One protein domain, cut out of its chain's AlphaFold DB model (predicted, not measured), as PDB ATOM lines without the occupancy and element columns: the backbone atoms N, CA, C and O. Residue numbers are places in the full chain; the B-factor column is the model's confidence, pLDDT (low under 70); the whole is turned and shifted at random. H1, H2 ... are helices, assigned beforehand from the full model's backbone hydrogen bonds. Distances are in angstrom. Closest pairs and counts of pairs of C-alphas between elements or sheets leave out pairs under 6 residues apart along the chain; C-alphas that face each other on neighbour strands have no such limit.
ATOM      1  N   PHE A  10      15.290  44.884   2.034       91.69
ATOM      2  CA  PHE A  10      14.194  44.165   1.373       91.69
ATOM      3  C   PHE A  10      13.510  43.128   2.274       91.69
ATOM      4  O   PHE A  10      12.620  42.410   1.815       91.69
ATOM      5  N   CYS A  11      13.933  43.007   3.536       94.06
ATOM      6  CA  CYS A  11      13.433  42.009   4.472       94.06
ATOM      7  C   CYS A  11      12.405  42.620   5.426       94.06
ATOM      8  O   CYS A  11      12.751  43.423   6.289       94.06
ATOM      9  N   PHE A  12      11.151  42.184   5.317       94.69
ATOM     10  CA  PHE A  12      10.030  42.703   6.101       94.69
ATOM     11  C   PHE A  12       9.284  41.575   6.813       94.69
ATOM     12  O   PHE A  12       9.352  40.410   6.411       94.69
ATOM     13  N   LEU A  13       8.556  41.914   7.878       95.81
ATOM     14  CA  LEU A  13       7.534  41.022   8.418       95.81
ATOM     15  C   LEU A  13       6.305  41.099   7.503       95.81
ATOM     16  O   LEU A  13       5.835  42.210   7.245       95.81
ATOM     17  N   PRO A  14       5.776  39.964   7.015       96.50
ATOM     18  CA  PRO A  14       4.522  39.974   6.276       96.50
ATOM     19  C   PRO A  14       3.388  40.592   7.111       96.50
ATOM     20  O   PRO A  14       3.361  40.381   8.330       96.50
ATOM     21  N   PRO A  15       2.421  41.289   6.484       96.50
ATOM     22  CA  PRO A  15       1.227  41.782   7.169       96.50
ATOM     23  C   PRO A  15       0.503  40.668   7.930       96.50
ATOM     24  O   PRO A  15       0.626  39.492   7.585       96.50
ATOM     25  N   THR A  16      -0.270  40.990   8.965       96.44
ATOM     26  CA  THR A  16      -1.037  39.960   9.684       96.44
ATOM     27  C   THR A  16      -2.163  39.399   8.812       96.44
ATOM     28  O   THR A  16      -2.624  40.041   7.869       96.44
ATOM     29  N   LEU A  17      -2.643  38.193   9.142       95.75
ATOM     30  CA  LEU A  17      -3.821  37.627   8.473       95.75
ATOM     31  C   LEU A  17      -5.048  38.533   8.647       95.75
ATOM     32  O   LEU A  17      -5.780  38.739   7.689       95.75
ATOM     33  N   THR A  18      -5.226  39.114   9.839       95.50
ATOM     34  CA  THR A  18      -6.324  40.048  10.126       95.50
ATOM     35  C   THR A  18      -6.253  41.287   9.244       95.50
ATOM     36  O   THR A  18      -7.242  41.624   8.610       95.50
ATOM     37  N   PHE A  19      -5.069  41.897   9.117       95.81
ATOM     38  CA  PHE A  19      -4.869  43.059   8.257       95.81
ATOM     39  C   PHE A  19      -5.234  42.746   6.803       95.81
ATOM     40  O   PHE A  19      -5.947  43.523   6.174       95.81
ATOM     41  N   LEU A  20      -4.786  41.600   6.277       94.69
ATOM     42  CA  LEU A  20      -5.114  41.209   4.906       94.69
ATOM     43  C   LEU A  20      -6.615  40.973   4.718       94.69
ATOM     44  O   LEU A  20      -7.169  41.442   3.734       94.69
ATOM     45  N   SER A  21      -7.281  40.294   5.654       93.50
ATOM     46  CA  SER A  21      -8.723  40.037   5.561       93.50
ATOM     47  C   SER A  21      -9.579  41.299   5.707       93.50
ATOM     48  O   SER A  21     -10.639  41.377   5.095       93.50
ATOM     49  N   GLU A  22      -9.138  42.273   6.505       94.56
ATOM     50  CA  GLU A  22      -9.854  43.539   6.717       94.56
ATOM     51  C   GLU A  22      -9.710  44.501   5.532       94.56
ATOM     52  O   GLU A  22     -10.664  45.198   5.200       94.56
ATOM     53  N   ASN A  23      -8.538  44.534   4.889       92.69
ATOM     54  CA  ASN A  23      -8.249  45.478   3.804       92.69
ATOM     55  C   ASN A  23      -8.462  44.877   2.407       92.69
ATOM     56  O   ASN A  23      -8.703  45.617   1.461       92.69
ATOM     57  N   PHE A  24      -8.385  43.549   2.265       90.69
ATOM     58  CA  PHE A  24      -8.443  42.848   0.977       90.69
ATOM     59  C   PHE A  24      -9.373  41.630   1.067       90.69
ATOM     60  O   PHE A  24      -8.940  40.479   1.042       90.69
ATOM     61  N   ASN A  25     -10.678  41.881   1.174       86.50
ATOM     62  CA  ASN A  25     -11.707  40.847   1.346       86.50
ATOM     63  C   ASN A  25     -11.808  39.844   0.175       86.50
ATOM     64  O   ASN A  25     -12.220  38.705   0.384       86.50
ATOM     65  N   THR A  26     -11.415  40.237  -1.038       87.38
ATOM     66  CA  THR A  26     -11.385  39.362  -2.223       87.38
ATOM     67  C   THR A  26     -10.162  38.445  -2.258       87.38
ATOM     68  O   THR A  26     -10.091  37.517  -3.063       87.38
ATOM     69  N   LEU A  27      -9.161  38.697  -1.412       87.62
ATOM     70  CA  LEU A  27      -7.935  37.920  -1.337       87.62
ATOM     71  C   LEU A  27      -8.052  36.861  -0.241       87.62
ATOM     72  O   LEU A  27      -8.363  37.174   0.902       87.62
ATOM     73  N   ILE A  28      -7.706  35.613  -0.559       92.62
ATOM     74  CA  ILE A  28      -7.569  34.553   0.446       92.62
ATOM     75  C   ILE A  28      -6.134  34.602   0.992       92.62
ATOM     76  O   ILE A  28      -5.201  34.264   0.257       92.62
ATOM     77  N   PRO A  29      -5.907  35.008   2.257       93.44
ATOM     78  CA  PRO A  29      -4.557  35.109   2.791       93.44
ATOM     79  C   PRO A  29      -3.909  33.733   2.933       93.44
ATOM     80  O   PRO A  29      -4.542  32.764   3.357       93.44
ATOM     81  N   ASN A  30      -2.608  33.650   2.664       94.00
ATOM     82  CA  ASN A  30      -1.873  32.408   2.845       94.00
ATOM     83  C   ASN A  30      -1.626  32.158   4.346       94.00
ATOM     84  O   ASN A  30      -0.932  32.941   5.011       94.00
ATOM     85  N   THR A  31      -2.208  31.075   4.870       94.44
ATOM     86  CA  THR A  31      -2.145  30.663   6.283       94.44
ATOM     87  C   THR A  31      -0.979  29.728   6.604       94.44
ATOM     88  O   THR A  31      -0.662  29.549   7.779       94.44
ATOM     89  N   SER A  32      -0.311  29.152   5.598       95.00
ATOM     90  CA  SER A  32       0.801  28.213   5.808       95.00
ATOM     91  C   SER A  32       2.136  28.913   6.080       95.00
ATOM     92  O   SER A  32       3.094  28.284   6.533       95.00
ATOM     93  N   CYS A  40      12.256  38.153   2.569       95.19
ATOM     94  CA  CYS A  40      12.699  39.060   1.526       95.19
ATOM     95  C   CYS A  40      11.573  39.258   0.513       95.19
ATOM     96  O   CYS A  40      11.289  38.357  -0.275       95.19
ATOM     97  N   ARG A  41      10.965  40.444   0.514       95.19
ATOM     98  CA  ARG A  41       9.895  40.800  -0.426       95.19
ATOM     99  C   ARG A  41      10.377  40.749  -1.879       95.19
ATOM    100  O   ARG A  41       9.620  40.346  -2.749       95.19
ATOM    101  N   LEU A  42      11.647  41.088  -2.124       94.88
ATOM    102  CA  LEU A  42      12.245  41.030  -3.460       94.88
ATOM    103  C   LEU A  42      12.384  39.593  -3.983       94.88
ATOM    104  O   LEU A  42      12.122  39.364  -5.153       94.88
ATOM    105  N   CYS A  43      12.767  38.624  -3.142       94.94
ATOM    106  CA  CYS A  43      12.797  37.216  -3.560       94.94
ATOM    107  C   CYS A  43      11.402  36.732  -3.956       94.94
ATOM    108  O   CYS A  43      11.243  36.179  -5.035       94.94
ATOM    109  N   ASP A  44      10.404  37.009  -3.114       95.56
ATOM    110  CA  ASP A  44       9.015  36.623  -3.383       95.56
ATOM    111  C   ASP A  44       8.499  37.248  -4.690       95.56
ATOM    112  O   ASP A  44       7.844  36.580  -5.489       95.56
ATOM    113  N   LEU A  45       8.854  38.513  -4.935       95.25
ATOM    114  CA  LEU A  45       8.520  39.227  -6.163       95.25
ATOM    115  C   LEU A  45       9.205  38.617  -7.395       95.25
ATOM    116  O   LEU A  45       8.548  38.405  -8.407       95.25
ATOM    117  N   LEU A  46      10.506  38.319  -7.320       95.94
ATOM    118  CA  LEU A  46      11.255  37.710  -8.426       95.94
ATOM    119  C   LEU A  46      10.737  36.309  -8.760       95.94
ATOM    120  O   LEU A  46      10.577  35.988  -9.936       95.94
ATOM    121  N   ASP A  47      10.436  35.503  -7.743       95.94
ATOM    122  CA  ASP A  47       9.855  34.172  -7.924       95.94
ATOM    123  C   ASP A  47       8.478  34.275  -8.597       95.94
ATOM    124  O   ASP A  47       8.175  33.539  -9.536       95.94
ATOM    125  N   THR A  48       7.664  35.245  -8.174       96.75
ATOM    126  CA  THR A  48       6.348  35.509  -8.769       96.75
ATOM    127  C   THR A  48       6.462  35.988 -10.212       96.75
ATOM    128  O   THR A  48       5.744  35.489 -11.075       96.75
ATOM    129  N   GLN A  49       7.401  36.889 -10.508       96.31
ATOM    130  CA  GLN A  49       7.656  37.352 -11.870       96.31
ATOM    131  C   GLN A  49       8.125  36.207 -12.772       96.31
ATOM    132  O   GLN A  49       7.692  36.106 -13.916       96.31
ATOM    133  N   ALA A  50       8.978  35.314 -12.267       95.56
ATOM    134  CA  ALA A  50       9.403  34.140 -13.017       95.56
ATOM    135  C   ALA A  50       8.210  33.230 -13.353       95.56
ATOM    136  O   ALA A  50       8.097  32.770 -14.488       95.56
ATOM    137  N   LEU A  51       7.293  33.013 -12.405       94.81
ATOM    138  CA  LEU A  51       6.057  32.264 -12.650       94.81
ATOM    139  C   LEU A  51       5.131  32.974 -13.647       94.81
ATOM    140  O   LEU A  51       4.568  32.311 -14.513       94.81
ATOM    141  N   ALA A  52       5.007  34.300 -13.568       94.31
ATOM    142  CA  ALA A  52       4.226  35.094 -14.514       94.31
ATOM    143  C   ALA A  52       4.784  34.994 -15.946       94.31
ATOM    144  O   ALA A  52       4.031  34.734 -16.879       94.31
ATOM    145  N   ASN A  53       6.104  35.080 -16.120       92.94
ATOM    146  CA  ASN A  53       6.748  34.920 -17.431       92.94
ATOM    147  C   ASN A  53       6.549  33.500 -18.006       92.94
ATOM    148  O   ASN A  53       6.414  33.301 -19.215       92.94
ATOM    149  N   LEU A  54       6.535  32.476 -17.142       91.44
ATOM    150  CA  LEU A  54       6.217  31.103 -17.554       91.44
ATOM    151  C   LEU A  54       4.737  30.945 -17.931       91.44
ATOM    152  O   LEU A  54       4.415  30.177 -18.837       91.44
ATOM    153  N   ALA A  55       3.843  31.662 -17.250       89.62
ATOM    154  CA  ALA A  55       2.419  31.692 -17.565       89.62
ATOM    155  C   ALA A  55       2.148  32.343 -18.932       89.62
ATOM    156  O   ALA A  55       1.331  31.824 -19.693       89.62
ATOM    157  N   GLU A  56       2.883  33.406 -19.264       88.00
ATOM    158  CA  GLU A  56       2.842  34.080 -20.568       88.00
ATOM    159  C   GLU A  56       3.252  33.140 -21.715       88.00
ATOM    160  O   GLU A  56       2.594  33.055 -22.747       88.00
ATOM    161  N   THR A  57       4.298  32.339 -21.500       82.56
ATOM    162  CA  THR A  57       4.895  31.469 -22.529       82.56
ATOM    163  C   THR A  57       4.369  30.027 -22.530       82.56
ATOM    164  O   THR A  57       4.916  29.159 -23.218       82.56
ATOM    165  N   SER A  58       3.317  29.732 -21.760       69.94
ATOM    166  CA  SER A  58       2.856  28.359 -21.522       69.94
ATOM    167  C   SER A  58       2.478  27.629 -22.821       69.94
ATOM    168  O   SER A  58       1.526  27.998 -23.510       69.94
ATOM    169  N   GLN A  59       3.170  26.518 -23.077       59.19
ATOM    170  CA  GLN A  59       3.013  25.643 -24.240       59.19
ATOM    171  C   GLN A  59       1.628  24.971 -24.271       59.19
ATOM    172  O   GLN A  59       1.245  24.311 -23.307       59.19
ATOM    173  N   GLY A  60       0.897  25.084 -25.387       58.09
ATOM    174  CA  GLY A  60      -0.313  24.279 -25.639       58.09
ATOM    175  C   GLY A  60      -1.515  25.010 -26.243       58.09
ATOM    176  O   GLY A  60      -2.456  24.345 -26.670       58.09
ATOM    177  N   LEU A  61      -1.489  26.340 -26.315       60.81
ATOM    178  CA  LEU A  61      -2.462  27.142 -27.066       60.81
ATOM    179  C   LEU A  61      -1.800  27.679 -28.344       60.81
ATOM    180  O   LEU A  61      -0.575  27.813 -28.370       60.81
ATOM    181  N   GLU A  62      -2.590  27.943 -29.397       67.06
ATOM    182  CA  GLU A  62      -2.114  28.761 -30.528       67.06
ATOM    183  C   GLU A  62      -1.522  30.034 -29.921       67.06
ATOM    184  O   GLU A  62      -2.198  30.695 -29.127       67.06
ATOM    185  N   SER A  63      -0.246  30.317 -30.197       73.38
ATOM    186  CA  SER A  63       0.369  31.497 -29.601       73.38
ATOM    187  C   SER A  63      -0.339  32.737 -30.137       73.38
ATOM    188  O   SER A  63      -0.800  32.753 -31.281       73.38
ATOM    189  N   GLU A  64      -0.435  33.781 -29.318       81.06
ATOM    190  CA  GLU A  64      -0.987  35.070 -29.747       81.06
ATOM    191  C   GLU A  64      -0.302  35.549 -31.039       81.06
ATOM    192  O   GLU A  64      -0.975  35.975 -31.973       81.06
ATOM    193  N   ALA A  65       1.011  35.319 -31.155       81.62
ATOM    194  CA  ALA A  65       1.793  35.595 -32.357       81.62
ATOM    195  C   ALA A  65       1.342  34.789 -33.594       81.62
ATOM    196  O   ALA A  65       1.338  35.315 -34.707       81.62
ATOM    197  N   ASP A  66       0.949  33.523 -33.430       84.94
ATOM    198  CA  ASP A  66       0.452  32.703 -34.541       84.94
ATOM    199  C   ASP A  66      -0.916  33.198 -35.029       84.94
ATOM    200  O   ASP A  66      -1.157  33.255 -36.236       84.94
ATOM    201  N   ILE A  67      -1.810  33.577 -34.107       84.50
ATOM    202  CA  ILE A  67      -3.139  34.108 -34.448       84.50
ATOM    203  C   ILE A  67      -3.003  35.493 -35.092       84.50
ATOM    204  O   ILE A  67      -3.642  35.758 -36.110       84.50
ATOM    205  N   GLU A  68      -2.144  36.357 -34.551       85.88
ATOM    206  CA  GLU A  68      -1.845  37.672 -35.117       85.88
ATOM    207  C   GLU A  68      -1.306  37.550 -36.545       85.88
ATOM    208  O   GLU A  68      -1.800  38.212 -37.461       85.88
ATOM    209  N   LYS A  69      -0.366  36.626 -36.770       88.69
ATOM    210  CA  LYS A  69       0.148  36.334 -38.107       88.69
ATOM    211  C   LYS A  69      -0.962  35.882 -39.061       88.69
ATOM    212  O   LYS A  69      -1.034  36.389 -40.177       88.69
ATOM    213  N   GLN A  70      -1.852  34.985 -38.629       86.25
ATOM    214  CA  GLN A  70      -2.996  34.554 -39.446       86.25
ATOM    215  C   GLN A  70      -3.942  35.717 -39.785       86.25
ATOM    216  O   GLN A  70      -4.473  35.774 -40.893       86.25
ATOM    217  N   ILE A  71      -4.160  36.647 -38.849       87.69
ATOM    218  CA  ILE A  71      -4.967  37.853 -39.087       87.69
ATOM    219  C   ILE A  71      -4.301  38.737 -40.143       87.69
ATOM    220  O   ILE A  71      -4.988  39.199 -41.054       87.69
ATOM    221  N   LEU A  72      -2.989  38.969 -40.037       88.38
ATOM    222  CA  LEU A  72      -2.234  39.789 -40.987       88.38
ATOM    223  C   LEU A  72      -2.243  39.183 -42.394       88.38
ATOM    224  O   LEU A  72      -2.625  39.871 -43.337       88.38
ATOM    225  N   GLU A  73      -1.925  37.894 -42.520       88.00
ATOM    226  CA  GLU A  73      -1.945  37.176 -43.802       88.00
ATOM    227  C   GLU A  73      -3.339  37.218 -44.450       88.00
ATOM    228  O   GLU A  73      -3.471  37.431 -45.656       88.00
ATOM    229  N   LEU A  74      -4.402  37.068 -43.650       85.94
ATOM    230  CA  LEU A  74      -5.772  37.136 -44.156       85.94
ATOM    231  C   LEU A  74      -6.155  38.557 -44.596       85.94
ATOM    232  O   LEU A  74      -6.820  38.711 -45.620       85.94
ATOM    233  N   LYS A  75      -5.750  39.595 -43.851       84.38
ATOM    234  CA  LYS A  75      -5.976  40.996 -44.243       84.38
ATOM    235  C   LYS A  75      -5.265  41.318 -45.556       84.38
ATOM    236  O   LYS A  75      -5.899  41.877 -46.447       84.38
ATOM    237  N   GLU A  76      -4.004  40.918 -45.697       86.31
ATOM    238  CA  GLU A  76      -3.212  41.131 -46.912       86.31
ATOM    239  C   GLU A  76      -3.886  40.472 -48.127       86.31
ATOM    240  O   GLU A  76      -4.193  41.149 -49.111       86.31
ATOM    241  N   ALA A  77      -4.280  39.200 -48.014       83.44
ATOM    242  CA  ALA A  77      -4.981  38.480 -49.081       83.44
ATOM    243  C   ALA A  77      -6.336  39.113 -49.472       83.44
ATOM    244  O   ALA A  77      -6.744  39.075 -50.639       83.44
ATOM    245  N   ILE A  78      -7.042  39.721 -48.510       82.94
ATOM    246  CA  ILE A  78      -8.265  40.489 -48.783       82.94
ATOM    247  C   ILE A  78      -7.934  41.772 -49.554       82.94
ATOM    248  O   ILE A  78      -8.605  42.078 -50.543       82.94
ATOM    249  N   THR A  79      -6.901  42.512 -49.138       83.31
ATOM    250  CA  THR A  79      -6.505  43.777 -49.780       83.31
ATOM    251  C   THR A  79      -5.975  43.590 -51.201       83.31
ATOM    252  O   THR A  79      -6.304  44.379 -52.083       83.31
ATOM    253  N   GLU A  80      -5.237  42.509 -51.462       85.81
ATOM    254  CA  GLU A  80      -4.738  42.159 -52.797       85.81
ATOM    255  C   GLU A  80      -5.843  41.635 -53.733       85.81
ATOM    256  O   GLU A  80      -5.614  41.409 -54.924       85.81
ATOM    257  N   GLY A  81      -7.055  41.408 -53.210       76.50
ATOM    258  CA  GLY A  81      -8.179  40.848 -53.959       76.50
ATOM    259  C   GLY A  81      -7.993  39.376 -54.346       76.50
ATOM    260  O   GLY A  81      -8.780  38.850 -55.138       76.50
ATOM    261  N   THR A  82      -6.976  38.706 -53.796       73.50
ATOM    262  CA  THR A  82      -6.681  37.283 -54.022       73.50
ATOM    263  C   THR A  82      -7.653  36.385 -53.261       73.50
ATOM    264  O   THR A  82      -7.966  35.283 -53.721       73.50
ATOM    265  N   GLN A  83      -8.214  36.873 -52.151       68.94
ATOM    266  CA  GLN A  83      -9.209  36.169 -51.354       68.94
ATOM    267  C   GLN A  83     -10.369  37.103 -50.983       68.94
ATOM    268  O   GLN A  83     -10.175  38.229 -50.543       68.94
ATOM    269  N   LYS A  84     -11.615  36.643 -51.144       69.12
ATOM    270  CA  LYS A  84     -12.768  37.332 -50.544       69.12
ATOM    271  C   LYS A  84     -12.893  36.868 -49.102       69.12
ATOM    272  O   LYS A  84     -12.823  35.662 -48.874       69.12
ATOM    273  N   ASP A  85     -13.116  37.784 -48.159       66.50
ATOM    274  CA  ASP A  85     -13.428  37.398 -46.781       66.50
ATOM    275  C   ASP A  85     -14.632  36.446 -46.807       66.50
ATOM    276  O   ASP A  85     -15.722  36.786 -47.273       66.50
ATOM    277  N   THR A  86     -14.408  35.201 -46.394       60.28
ATOM    278  CA  THR A  86     -15.324  34.074 -46.640       60.28
ATOM    279  C   THR A  86     -16.496  34.036 -45.654       60.28
ATOM    280  O   THR A  86     -17.018  32.973 -45.328       60.28
ATOM    281  N   GLY A  87     -16.960  35.202 -45.202       61.75
ATOM    282  CA  GLY A  87     -18.142  35.331 -44.356       61.75
ATOM    283  C   GLY A  87     -17.860  35.010 -42.890       61.75
ATOM    284  O   GLY A  87     -18.414  34.050 -42.351       61.75
ATOM    285  N   ASN A  88     -17.067  35.873 -42.240       71.88
ATOM    286  CA  ASN A  88     -16.702  35.887 -40.811       71.88
ATOM    287  C   ASN A  88     -15.368  35.213 -40.440       71.88
ATOM    288  O   ASN A  88     -15.182  34.866 -39.273       71.88
ATOM    289  N   ALA A  89     -14.433  35.017 -41.372       81.94
ATOM    290  CA  ALA A  89     -13.128  34.448 -41.021       81.94
ATOM    291  C   ALA A  89     -12.309  35.424 -40.157       81.94
ATOM    292  O   ALA A  89     -11.828  35.043 -39.089       81.94
ATOM    293  N   LEU A  90     -12.246  36.695 -40.565       82.12
ATOM    294  CA  LEU A  90     -11.510  37.733 -39.846       82.12
ATOM    295  C   LEU A  90     -12.100  38.020 -38.442       82.12
ATOM    296  O   LEU A  90     -11.349  37.906 -37.470       82.12
ATOM    297  N   PRO A  91     -13.424  38.240 -38.269       85.88
ATOM    298  CA  PRO A  91     -14.030  38.359 -36.937       85.88
ATOM    299  C   PRO A  91     -13.792  37.149 -36.024       85.88
ATOM    300  O   PRO A  91     -13.634  37.295 -34.813       85.88
ATOM    301  N   ARG A  92     -13.755  35.927 -36.576       86.75
ATOM    302  CA  ARG A  92     -13.482  34.715 -35.785       86.75
ATOM    303  C   ARG A  92     -12.044  34.668 -35.283       86.75
ATOM    304  O   ARG A  92     -11.839  34.270 -34.140       86.75
ATOM    305  N   LEU A  93     -11.073  35.053 -36.111       86.31
ATOM    306  CA  LEU A  93      -9.670  35.130 -35.699       86.31
ATOM    307  C   LEU A  93      -9.453  36.235 -34.660       86.31
ATOM    308  O   LEU A  93      -8.788  35.993 -33.661       86.31
ATOM    309  N   GLN A  94     -10.089  37.396 -34.827       86.81
ATOM    310  CA  GLN A  94     -10.063  38.464 -33.821       86.81
ATOM    311  C   GLN A  94     -10.656  38.006 -32.485       86.81
ATOM    312  O   GLN A  94     -10.068  38.234 -31.432       86.81
ATOM    313  N   LYS A  95     -11.787  37.290 -32.514       89.12
ATOM    314  CA  LYS A  95     -12.361  36.707 -31.297       89.12
ATOM    315  C   LYS A  95     -11.403  35.710 -30.639       89.12
ATOM    316  O   LYS A  95     -11.203  35.782 -29.435       89.12
ATOM    317  N   LYS A  96     -10.792  34.815 -31.423       87.75
ATOM    318  CA  LYS A  96      -9.780  33.879 -30.911       87.75
ATOM    319  C   LYS A  96      -8.590  34.600 -30.279       87.75
ATOM    320  O   LYS A  96      -8.123  34.152 -29.241       87.75
ATOM    321  N   MET A  97      -8.122  35.690 -30.887       86.81
ATOM    322  CA  MET A  97      -7.041  36.512 -30.342       86.81
ATOM    323  C   MET A  97      -7.437  37.079 -28.977       86.81
ATOM    324  O   MET A  97      -6.716  36.896 -28.006       86.81
ATOM    325  N   ASN A  98      -8.627  37.677 -28.874       87.38
ATOM    326  CA  ASN A  98      -9.136  38.200 -27.606       87.38
ATOM    327  C   ASN A  98      -9.278  37.112 -26.533       87.38
ATOM    328  O   ASN A  98      -8.928  37.335 -25.377       87.38
ATOM    329  N   ASP A  99      -9.776  35.931 -26.903       88.00
ATOM    330  CA  ASP A  99      -9.900  34.802 -25.980       88.00
ATOM    331  C   ASP A  99      -8.514  34.297 -25.521       88.00
ATOM    332  O   ASP A  99      -8.347  33.948 -24.351       88.00
ATOM    333  N   ALA A 100      -7.514  34.296 -26.412       86.94
ATOM    334  CA  ALA A 100      -6.137  33.916 -26.095       86.94
ATOM    335  C   ALA A 100      -5.482  34.907 -25.121       86.94
ATOM    336  O   ALA A 100      -4.986  34.475 -24.081       86.94
ATOM    337  N   VAL A 101      -5.585  36.213 -25.396       87.62
ATOM    338  CA  VAL A 101      -5.072  37.279 -24.519       87.62
ATOM    339  C   VAL A 101      -5.699  37.180 -23.128       87.62
ATOM    340  O   VAL A 101      -4.989  37.077 -22.131       87.62
ATOM    341  N   LYS A 102      -7.034  37.066 -23.041       87.69
ATOM    342  CA  LYS A 102      -7.733  36.900 -21.752       87.69
ATOM    343  C   LYS A 102      -7.275  35.655 -20.992       87.69
ATOM    344  O   LYS A 102      -7.160  35.682 -19.767       87.69
ATOM    345  N   ALA A 103      -7.022  34.550 -21.693       87.69
ATOM    346  CA  ALA A 103      -6.512  33.332 -21.072       87.69
ATOM    347  C   ALA A 103      -5.069  33.501 -20.567       87.69
ATOM    348  O   ALA A 103      -4.715  32.956 -19.518       87.69
ATOM    349  N   THR A 104      -4.226  34.245 -21.282       88.56
ATOM    350  CA  THR A 104      -2.873  34.606 -20.840       88.56
ATOM    351  C   THR A 104      -2.913  35.490 -19.600       88.56
ATOM    352  O   THR A 104      -2.324  35.115 -18.584       88.56
ATOM    353  N   ASP A 105      -3.695  36.567 -19.627       90.31
ATOM    354  CA  ASP A 105      -3.878  37.476 -18.493       90.31
ATOM    355  C   ASP A 105      -4.348  36.727 -17.246       90.31
ATOM    356  O   ASP A 105      -3.784  36.878 -16.163       90.31
ATOM    357  N   GLN A 106      -5.327  35.831 -17.400       89.94
ATOM    358  CA  GLN A 106      -5.837  35.028 -16.294       89.94
ATOM    359  C   GLN A 106      -4.748  34.142 -15.666       89.94
ATOM    360  O   GLN A 106      -4.663  34.051 -14.439       89.94
ATOM    361  N   ARG A 107      -3.890  33.510 -16.479       90.88
ATOM    362  CA  ARG A 107      -2.771  32.688 -15.981       90.88
ATOM    363  C   ARG A 107      -1.722  33.541 -15.266       90.88
ATOM    364  O   ARG A 107      -1.201  33.125 -14.230       90.88
ATOM    365  N   ILE A 108      -1.433  34.735 -15.783       92.31
ATOM    366  CA  ILE A 108      -0.532  35.692 -15.133       92.31
ATOM    367  C   ILE A 108      -1.114  36.102 -13.776       92.31
ATOM    368  O   ILE A 108      -0.437  35.966 -12.757       92.31
ATOM    369  N   ILE A 109      -2.383  36.511 -13.720       92.75
ATOM    370  CA  ILE A 109      -3.079  36.862 -12.472       92.75
ATOM    371  C   ILE A 109      -3.011  35.704 -11.466       92.75
ATOM    372  O   ILE A 109      -2.765  35.918 -10.277       92.75
ATOM    373  N   GLU A 110      -3.191  34.462 -11.917       91.94
ATOM    374  CA  GLU A 110      -3.066  33.281 -11.062       91.94
ATOM    375  C   GLU A 110      -1.666  33.098 -10.469       91.94
ATOM    376  O   GLU A 110      -1.564  32.759  -9.287       91.94
ATOM    377  N   ALA A 111      -0.606  33.390 -11.227       94.44
ATOM    378  CA  ALA A 111       0.760  33.394 -10.703       94.44
ATOM    379  C   ALA A 111       0.939  34.445  -9.588       94.44
ATOM    380  O   ALA A 111       1.554  34.164  -8.556       94.44
ATOM    381  N   TRP A 112       0.332  35.626  -9.744       95.56
ATOM    382  CA  TRP A 112       0.423  36.725  -8.776       95.56
ATOM    383  C   TRP A 112      -0.370  36.509  -7.482       95.56
ATOM    384  O   TRP A 112       0.022  37.025  -6.429       95.56
ATOM    385  N   LYS A 113      -1.429  35.684  -7.500       93.88
ATOM    386  CA  LYS A 113      -2.233  35.370  -6.298       93.88
ATOM    387  C   LYS A 113      -1.380  34.891  -5.124       93.88
ATOM    388  O   LYS A 113      -1.681  35.225  -3.979       93.88
ATOM    389  N   GLY A 114      -0.315  34.133  -5.393       93.81
ATOM    390  CA  GLY A 114       0.604  33.645  -4.365       93.81
ATOM    391  C   GLY A 114       1.307  34.777  -3.614       93.81
ATOM    392  O   GLY A 114       1.323  34.770  -2.383       93.81
ATOM    393  N   HIS A 115       1.829  35.767  -4.341       96.31
ATOM    394  CA  HIS A 115       2.477  36.953  -3.770       96.31
ATOM    395  C   HIS A 115       1.491  37.807  -2.983       96.31
ATOM    396  O   HIS A 115       1.732  38.134  -1.817       96.31
ATOM    397  N   TRP A 116       0.339  38.101  -3.588       96.00
ATOM    398  CA  TRP A 116      -0.688  38.922  -2.956       96.00
ATOM    399  C   TRP A 116      -1.205  38.285  -1.672       96.00
ATOM    400  O   TRP A 116      -1.350  38.977  -0.672       96.00
ATOM    401  N   ALA A 117      -1.375  36.960  -1.624       95.19
ATOM    402  CA  ALA A 117      -1.797  36.246  -0.418       95.19
ATOM    403  C   ALA A 117      -0.833  36.426   0.778       95.19
ATOM    404  O   ALA A 117      -1.199  36.160   1.931       95.19
ATOM    405  N   ILE A 118       0.402  36.866   0.525       96.44
ATOM    406  CA  ILE A 118       1.433  37.137   1.532       96.44
ATOM    407  C   ILE A 118       1.469  38.621   1.869       96.44
ATOM    408  O   ILE A 118       1.366  38.964   3.051       96.44
TER     409      ILE A 118
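AT A GLANCE: This is residues 10 to 32 and 40 to 118 of the 181 residues of an uncharacterized protein of Rhynchosporium commune (UniProt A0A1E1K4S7). A long, slender rod: the long helix H4 runs back along two shorter helices, H2 and H3, which follow one another beside it, H3 beside its earlier part and H2 beside its later part. The small helix H1 is near the end of H4 at Ile 118. The printed part has 102 residues with four named helices, H1, H2, H3 and H4 in chain order, and no named strand; its class is all helix. It is extended, with a radius of gyration of the C-alphas of 20.7 A and spans of 64 by 25 by 20 A.

HOW THE PARTS SIT: H1, residues 17 to 23, is close to but not clearly touching H4, residues 89 to 118; their closest C-alphas, those of Leu 20 and Ala 117, are 8.0 A apart. H2, residues 41 to 56, touches residues 104 to 115 of H4 alone, closest at the C-alphas of Ala 52 and Ile 108, 4.8 A, at a shallow tilt of 22 degrees, opposite ways. H3, residues 64 to 79, forms a helical hairpin with H4 and touches its residues 90 to 101 alone, closest at the C-alphas of Ile 67 and Met 97, 6.2 A, at a shallow tilt of 20 degrees. H2 and H3 are apart. In H1, H2 and H3 every O i to N i+4 pair is within hydrogen-bond range; in H4, 23 of 26 are.

IN THESE COORDINATES: H1 begins at C-alpha 17, (-3.821, 37.627, 8.473), and is 10.2 A long from first to last C-alpha. H2 measures 22.4 A and H3 22.5 A. H4 measures 45.1 A, has a kink of 32 degrees near residue 112, and ends at C-alpha 118, (1.433, 37.137, 1.532).

THE WHOLE: The farthest C-alphas, those of Leu 13 and Gly 81, are 64.3 A apart. Residues 33 to 39 are not printed, with 16.7 A between C-alphas 32 and 40. The links H2 to H3 and H3 to H4 are short. Confidence is low, under 70, at residues 58 to 62 and 83 to 87.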